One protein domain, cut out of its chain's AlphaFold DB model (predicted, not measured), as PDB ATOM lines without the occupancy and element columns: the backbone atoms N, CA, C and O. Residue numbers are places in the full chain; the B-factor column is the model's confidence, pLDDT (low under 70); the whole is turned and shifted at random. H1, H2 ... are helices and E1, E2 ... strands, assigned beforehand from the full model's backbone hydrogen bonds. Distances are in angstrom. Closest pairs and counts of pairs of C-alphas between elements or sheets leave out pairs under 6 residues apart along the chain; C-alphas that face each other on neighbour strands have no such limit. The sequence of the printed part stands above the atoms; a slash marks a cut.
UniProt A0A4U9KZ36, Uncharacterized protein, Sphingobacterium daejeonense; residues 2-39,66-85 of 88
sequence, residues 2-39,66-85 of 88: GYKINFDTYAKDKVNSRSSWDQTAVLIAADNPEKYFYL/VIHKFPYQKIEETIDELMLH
ATOM      1  N   GLY A   2      19.208  26.213  41.083       48.75
ATOM      2  CA  GLY A   2      20.338  26.679  41.899       48.75
ATOM      3  C   GLY A   2      19.975  26.947  43.361       48.75
ATOM      4  O   GLY A   2      20.755  26.610  44.251       48.75
ATOM      5  N   TYR A   3      18.761  27.447  43.622       47.28
ATOM      6  CA  TYR A   3      18.221  27.596  44.976       47.28
ATOM      7  C   TYR A   3      18.257  26.260  45.723       47.28
ATOM      8  O   TYR A   3      18.844  26.166  46.793       47.28
ATOM      9  N   LYS A   4      17.760  25.188  45.093       48.91
ATOM     10  CA  LYS A   4      17.683  23.831  45.662       48.91
ATOM     11  C   LYS A   4      19.056  23.199  45.970       48.91
ATOM     12  O   LYS A   4      19.187  22.515  46.978       48.91
ATOM     13  N   ILE A   5      20.084  23.467  45.158       49.94
ATOM     14  CA  ILE A   5      21.443  22.895  45.311       49.94
ATOM     15  C   ILE A   5      22.158  23.415  46.573       49.94
ATOM     16  O   ILE A   5      22.942  22.693  47.192       49.94
ATOM     17  N   ASN A   6      21.861  24.646  46.993       49.56
ATOM     18  CA  ASN A   6      22.469  25.246  48.183       49.56
ATOM     19  C   ASN A   6      22.018  24.564  49.496       49.56
ATOM     20  O   ASN A   6      22.717  24.637  50.506       49.56
ATOM     21  N   PHE A   7      20.872  23.870  49.491       47.38
ATOM     22  CA  PHE A   7      20.295  23.246  50.688       47.38
ATOM     23  C   PHE A   7      20.894  21.884  51.024       47.38
ATOM     24  O   PHE A   7      21.199  21.628  52.188       47.38
ATOM     25  N   ASP A   8      21.067  21.025  50.023       48.50
ATOM     26  CA  ASP A   8      21.400  19.615  50.255       48.50
ATOM     27  C   ASP A   8      22.898  19.391  50.527       48.50
ATOM     28  O   ASP A   8      23.290  18.363  51.074       48.50
ATOM     29  N   THR A   9      23.753  20.358  50.183       49.28
ATOM     30  CA  THR A   9      25.210  20.142  50.147       49.28
ATOM     31  C   THR A   9      25.915  20.374  51.495       49.28
ATOM     32  O   THR A   9      27.019  19.873  51.700       49.28
ATOM     33  N   TYR A  10      25.302  21.092  52.448       50.12
ATOM     34  CA  TYR A  10      26.016  21.581  53.647       50.12
ATOM     35  C   TYR A  10      25.416  21.186  55.002       50.12
ATOM     36  O   TYR A  10      26.046  21.437  56.032       50.12
ATOM     37  N   ALA A  11      24.238  20.561  55.046       48.56
ATOM     38  CA  ALA A  11      23.588  20.206  56.303       48.56
ATOM     39  C   ALA A  11      23.442  18.688  56.465       48.56
ATOM     40  O   ALA A  11      22.863  18.015  55.620       48.56
ATOM     41  N   LYS A  12      23.951  18.150  57.583       53.72
ATOM     42  CA  LYS A  12      23.744  16.746  57.985       53.72
ATOM     43  C   LYS A  12      22.298  16.450  58.406       53.72
ATOM     44  O   LYS A  12      21.893  15.294  58.366       53.72
ATOM     45  N   ASP A  13      21.541  17.483  58.772       51.62
ATOM     46  CA  ASP A  13      20.155  17.391  59.226       51.62
ATOM     47  C   ASP A  13      19.200  18.085  58.253       51.62
ATOM     48  O   ASP A  13      19.577  19.008  57.529       51.62
ATOM     49  N   LYS A  14      17.932  17.662  58.269       49.69
ATOM     50  CA  LYS A  14      16.848  18.222  57.455       49.69
ATOM     51  C   LYS A  14      16.545  19.651  57.919       49.69
ATOM     52  O   LYS A  14      15.685  19.873  58.768       49.69
ATOM     53  N   VAL A  15      17.285  20.628  57.402       53.69
ATOM     54  CA  VAL A  15      17.040  22.040  57.700       53.69
ATOM     55  C   VAL A  15      15.679  22.400  57.119       53.69
ATOM     56  O   VAL A  15      15.465  22.272  55.914       53.69
ATOM     57  N   ASN A  16      14.754  22.849  57.970       52.72
ATOM     58  CA  ASN A  16      13.543  23.531  57.519       52.72
ATOM     59  C   ASN A  16      13.988  24.791  56.774       52.72
ATOM     60  O   ASN A  16      14.259  25.801  57.405       52.72
ATOM     61  N   SER A  17      14.155  24.668  55.457       58.28
ATOM     62  CA  SER A  17      14.385  25.737  54.488       58.28
ATOM     63  C   SER A  17      15.189  26.936  55.036       58.28
ATOM     64  O   SER A  17      14.623  27.916  55.512       58.28
ATOM     65  N   ARG A  18      16.529  26.895  54.943       60.09
ATOM     66  CA  ARG A  18      17.344  28.125  54.897       60.09
ATOM     67  C   ARG A  18      16.716  29.166  53.962       60.09
ATOM     68  O   ARG A  18      16.610  28.952  52.764       60.09
ATOM     69  N   SER A  19      16.315  30.305  54.500       71.56
ATOM     70  CA  SER A  19      15.775  31.396  53.691       71.56
ATOM     71  C   SER A  19      16.845  31.980  52.762       71.56
ATOM     72  O   SER A  19      18.013  32.079  53.140       71.56
ATOM     73  N   SER A  20      16.441  32.422  51.569       82.62
ATOM     74  CA  SER A  20      17.345  32.952  50.536       82.62
ATOM     75  C   SER A  20      17.829  34.388  50.759       82.62
ATOM     76  O   SER A  20      17.839  35.213  49.842       82.62
ATOM     77  N   TRP A  21      18.210  34.724  51.992       85.94
ATOM     78  CA  TRP A  21      18.541  36.100  52.365       85.94
ATOM     79  C   TRP A  21      19.748  36.647  51.605       85.94
ATOM     80  O   TRP A  21      19.656  37.743  51.057       85.94
ATOM     81  N   ASP A  22      20.827  35.871  51.483       89.56
ATOM     82  CA  ASP A  22      22.040  36.331  50.796       89.56
ATOM     83  C   ASP A  22      21.809  36.521  49.293       89.56
ATOM     84  O   ASP A  22      22.185  37.544  48.726       89.56
ATOM     85  N   GLN A  23      21.115  35.581  48.641       91.06
ATOM     86  CA  GLN A  23      20.773  35.710  47.220       91.06
ATOM     87  C   GLN A  23      19.851  36.911  46.969       91.06
ATOM     88  O   GLN A  23      20.023  37.634  45.990       91.06
ATOM     89  N   THR A  24      18.911  37.166  47.882       91.06
ATOM     90  CA  THR A  24      18.030  38.340  47.816       91.06
ATOM     91  C   THR A  24      18.816  39.639  48.007       91.06
ATOM     92  O   THR A  24      18.588  40.601  47.277       91.06
ATOM     93  N   ALA A  25      19.772  39.673  48.939       92.38
ATOM     94  CA  ALA A  25      20.641  40.829  49.151       92.38
ATOM     95  C   ALA A  25      21.504  41.129  47.915       92.38
ATOM     96  O   ALA A  25      21.616  42.286  47.510       92.38
ATOM     97  N   VAL A  26      22.054  40.093  47.272       93.06
ATOM     98  CA  VAL A  26      22.805  40.238  46.015       93.06
ATOM     99  C   VAL A  26      21.902  40.747  44.892       93.06
ATOM    100  O   VAL A  26      22.299  41.670  44.191       93.06
ATOM    101  N   LEU A  27      20.678  40.226  44.747       93.06
ATOM    102  CA  LEU A  27      19.720  40.711  43.743       93.06
ATOM    103  C   LEU A  27      19.406  42.206  43.921       93.06
ATOM    104  O   LEU A  27      19.377  42.945  42.941       93.06
ATOM    105  N   ILE A  28      19.213  42.656  45.167       93.50
ATOM    106  CA  ILE A  28      18.979  44.072  45.498       93.50
ATOM    107  C   ILE A  28      20.174  44.951  45.110       93.50
ATOM    108  O   ILE A  28      19.979  46.100  44.719       93.50
ATOM    109  N   ALA A  29      21.397  44.438  45.248       92.94
ATOM    110  CA  ALA A  29      22.612  45.174  44.919       92.94
ATOM    111  C   ALA A  29      22.947  45.155  43.416       92.94
ATOM    112  O   ALA A  29      23.542  46.109  42.918       92.94
ATOM    113  N   ALA A  30      22.606  44.074  42.710       91.38
ATOM    114  CA  ALA A  30      23.022  43.826  41.331       91.38
ATOM    115  C   ALA A  30      22.021  44.311  40.266       91.38
ATOM    116  O   ALA A  30      22.437  44.630  39.154       91.38
ATOM    117  N   ASP A  31      20.723  44.374  40.577       91.62
ATOM    118  CA  ASP A  31      19.672  44.877  39.677       91.62
ATOM    119  C   ASP A  31      18.878  46.007  40.359       91.62
ATOM    120  O   ASP A  31      19.089  46.320  41.525       91.62
ATOM    121  N   ASN A  32      17.949  46.641  39.641       91.19
ATOM    122  CA  ASN A  32      17.044  47.634  40.208       91.19
ATOM    123  C   ASN A  32      16.059  46.974  41.203       91.19
ATOM    124  O   ASN A  32      15.112  46.306  40.764       91.19
ATOM    125  N   PRO A  33      16.193  47.204  42.526       90.38
ATOM    126  CA  PRO A  33      15.362  46.546  43.531       90.38
ATOM    127  C   PRO A  33      13.890  46.957  43.449       90.38
ATOM    128  O   PRO A  33      13.017  46.170  43.817       90.38
ATOM    129  N   GLU A  34      13.581  48.142  42.912       93.25
ATOM    130  CA  GLU A  34      12.198  48.599  42.748       93.25
ATOM    131  C   GLU A  34      11.401  47.736  41.765       93.25
ATOM    132  O   GLU A  34      10.171  47.779  41.773       93.25
ATOM    133  N   LYS A  35      12.051  46.912  40.936       93.50
ATOM    134  CA  LYS A  35      11.346  45.930  40.103       93.50
ATOM    135  C   LYS A  35      10.639  44.878  40.957       93.50
ATOM    136  O   LYS A  35       9.514  44.505  40.645       93.50
ATOM    137  N   TYR A  36      11.272  44.442  42.045       93.25
ATOM    138  CA  TYR A  36      10.875  43.252  42.807       93.25
ATOM    139  C   TYR A  36      10.343  43.566  44.208       93.25
ATOM    140  O   TYR A  36       9.572  42.778  44.763       93.25
ATOM    141  N   PHE A  37      10.723  44.717  44.773       95.50
ATOM    142  CA  PHE A  37      10.455  45.066  46.166       95.50
ATOM    143  C   PHE A  37       9.842  46.459  46.320       95.50
ATOM    144  O   PHE A  37      10.226  47.415  45.649       95.50
ATOM    145  N   TYR A  38       8.885  46.585  47.235       95.38
ATOM    146  CA  TYR A  38       8.535  47.863  47.842       95.38
ATOM    147  C   TYR A  38       9.508  48.164  48.984       95.38
ATOM    148  O   TYR A  38      10.045  47.252  49.612       95.38
ATOM    149  N   LEU A  39       9.694  49.445  49.294       94.25
ATOM    150  CA  LEU A  39      10.330  49.863  50.539       94.25
ATOM    151  C   LEU A  39       9.253  50.129  51.590       94.25
ATOM    152  O   LEU A  39       8.235  50.752  51.288       94.25
ATOM    153  N   VAL A  66      12.778  45.845  52.950       93.62
ATOM    154  CA  VAL A  66      12.147  45.496  51.673       93.62
ATOM    155  C   VAL A  66      10.909  44.628  51.888       93.62
ATOM    156  O   VAL A  66      10.876  43.778  52.774       93.62
ATOM    157  N   ILE A  67       9.885  44.838  51.064       93.62
ATOM    158  CA  ILE A  67       8.633  44.076  51.060       93.62
ATOM    159  C   ILE A  67       8.448  43.501  49.659       93.62
ATOM    160  O   ILE A  67       8.530  44.229  48.672       93.62
ATOM    161  N   HIS A  68       8.193  42.201  49.553       91.19
ATOM    162  CA  HIS A  68       8.026  41.535  48.261       91.19
ATOM    163  C   HIS A  68       6.827  42.100  47.480       91.19
ATOM    164  O   HIS A  68       5.713  42.151  48.001       91.19
ATOM    165  N   LYS A  69       7.039  42.489  46.212       94.12
ATOM    166  CA  LYS A  69       5.938  42.825  45.284       94.12
ATOM    167  C   LYS A  69       5.242  41.580  44.736       94.12
ATOM    168  O   LYS A  69       4.068  41.638  44.383       94.12
ATOM    169  N   PHE A  70       5.981  40.478  44.648       91.06
ATOM    170  CA  PHE A  70       5.551  39.221  44.042       91.06
ATOM    171  C   PHE A  70       5.602  38.067  45.052       91.06
ATOM    172  O   PHE A  70       6.347  38.150  46.029       91.06
ATOM    173  N   PRO A  71       4.872  36.962  44.812       89.75
ATOM    174  CA  PRO A  71       5.041  35.733  45.583       89.75
ATOM    175  C   PRO A  71       6.503  35.265  45.599       89.75
ATOM    176  O   PRO A  71       7.225  35.462  44.620       89.75
ATOM    177  N   TYR A  72       6.922  34.590  46.673       85.62
ATOM    178  CA  TYR A  72       8.306  34.122  46.837       85.62
ATOM    179  C   TYR A  72       8.822  33.312  45.643       85.62
ATOM    180  O   TYR A  72       9.952  33.523  45.214       85.62
ATOM    181  N   GLN A  73       7.965  32.474  45.052       87.00
ATOM    182  CA  GLN A  73       8.308  31.659  43.886       87.00
ATOM    183  C   GLN A  73       8.794  32.499  42.695       87.00
ATOM    184  O   GLN A  73       9.725  32.105  42.004       87.00
ATOM    185  N   LYS A  74       8.232  33.694  42.469       89.81
ATOM    186  CA  LYS A  74       8.655  34.532  41.339       89.81
ATOM    187  C   LYS A  74      10.064  35.096  41.535       89.81
ATOM    188  O   LYS A  74      10.818  35.250  40.574       89.81
ATOM    189  N   ILE A  75      10.411  35.415  42.781       89.50
ATOM    190  CA  ILE A  75      11.755  35.878  43.140       89.50
ATOM    191  C   ILE A  75      12.752  34.722  43.046       89.50
ATOM    192  O   ILE A  75      13.837  34.911  42.510       89.50
ATOM    193  N   GLU A  76      12.361  33.526  43.493       89.12
ATOM    194  CA  GLU A  76      13.153  32.301  43.333       89.12
ATOM    195  C   GLU A  76      13.472  32.024  41.860       89.12
ATOM    196  O   GLU A  76      14.641  31.876  41.519       89.12
ATOM    197  N   GLU A  77      12.462  32.034  40.984       90.44
ATOM    198  CA  GLU A  77      12.633  31.844  39.536       90.44
ATOM    199  C   GLU A  77      13.602  32.873  38.941       90.44
ATOM    200  O   GLU A  77      14.511  32.507  38.204       90.44
ATOM    201  N   THR A  78      13.462  34.146  39.320       91.44
ATOM    202  CA  THR A  78      14.338  35.225  38.833       91.44
ATOM    203  C   THR A  78      15.791  35.003  39.262       91.44
ATOM    204  O   THR A  78      16.710  35.131  38.457       91.44
ATOM    205  N   ILE A  79      16.014  34.661  40.533       90.25
ATOM    206  CA  ILE A  79      17.355  34.373  41.054       90.25
ATOM    207  C   ILE A  79      17.942  33.149  40.345       90.25
ATOM    208  O   ILE A  79      19.105  33.169  39.953       90.25
ATOM    209  N   ASP A  80      17.149  32.094  40.160       89.62
ATOM    210  CA  ASP A  80      17.579  30.878  39.472       89.62
ATOM    211  C   ASP A  80      17.968  31.148  38.011       89.62
ATOM    212  O   ASP A  80      19.002  30.654  37.562       89.62
ATOM    213  N   GLU A  81      17.184  31.942  37.280       90.75
ATOM    214  CA  GLU A  81      17.487  32.352  35.903       90.75
ATOM    215  C   GLU A  81      18.809  33.128  35.822       90.75
ATOM    216  O   GLU A  81      19.657  32.813  34.988       90.75
ATOM    217  N   LEU A  82      19.027  34.086  36.730       90.00
ATOM    218  CA  LEU A  82      20.261  34.876  36.783       90.00
ATOM    219  C   LEU A  82      21.489  34.029  37.136       90.00
ATOM    220  O   LEU A  82      22.561  34.239  36.577       90.00
ATOM    221  N   MET A  83      21.345  33.054  38.036       87.31
ATOM    222  CA  MET A  83      22.440  32.155  38.425       87.31
ATOM    223  C   MET A  83      22.819  31.155  37.324       87.31
ATOM    224  O   MET A  83      23.949  30.671  37.303       87.31
ATOM    225  N   LEU A  84      21.878  30.807  36.442       88.75
ATOM    226  CA  LEU A  84      22.100  29.896  35.312       88.75
ATOM    227  C   LEU A  84      22.558  30.619  34.039       88.75
ATOM    228  O   LEU A  84      22.986  29.962  33.088       88.75
ATOM    229  N   HIS A  85      22.463  31.948  34.008       86.50
ATOM    230  CA  HIS A  85      22.874  32.750  32.870       86.50
ATOM    231  C   HIS A  85      24.390  32.643  32.642       86.50
ATOM    232  O   HIS A  85      25.189  32.895  33.543       86.50
TER     233      HIS A  85
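This is residues 2 to 39 and 66 to 85 of the 88 residues of an uncharacterized protein of Sphingobacterium daejeonense (UniProt A0A4U9KZ36). A tiny antiparallel sheet, E1 and E2, sits at one end, H3 crosses between H1 and H2, and residues 8 to 14 stick out at the other end. The printed part, 58 residues, mostly helix, runs H1 H2 E1 E2 H3. It is only just compact, close to loose, radius of gyration of the C-alphas 12.3 A, spanning 37 by 24 by 18 A.

Look at N 38 of E1, residues 37 to 39: O 67 of E2, residues 66 to 68, is within hydrogen-bond range, 2.8 A. H3, residues 72 to 84, touches H1, residues 2 to 8, about perpendicular at 81 degrees, closest C-alphas Asp 80 and Gly 2, 5.6 A. With Ile 79 alone it only just touches H2, residues 21 to 30, by 3 C-alpha pairs within 8 A. H2 and H3 have every O i to N i+4 pair within range, H1 0 of 3, but 3 of 4 O i to N i+3.

Find C-alpha 2 at (20.338, 26.679, 41.899); H3 runs 18.5 A to C-alpha 84 at (22.100, 29.896, 35.312).

Residues 40 to 65 are cut out, C-alphas 39 and 66 being 4.9 A apart; residues 2 to 18 have pLDDT under 70.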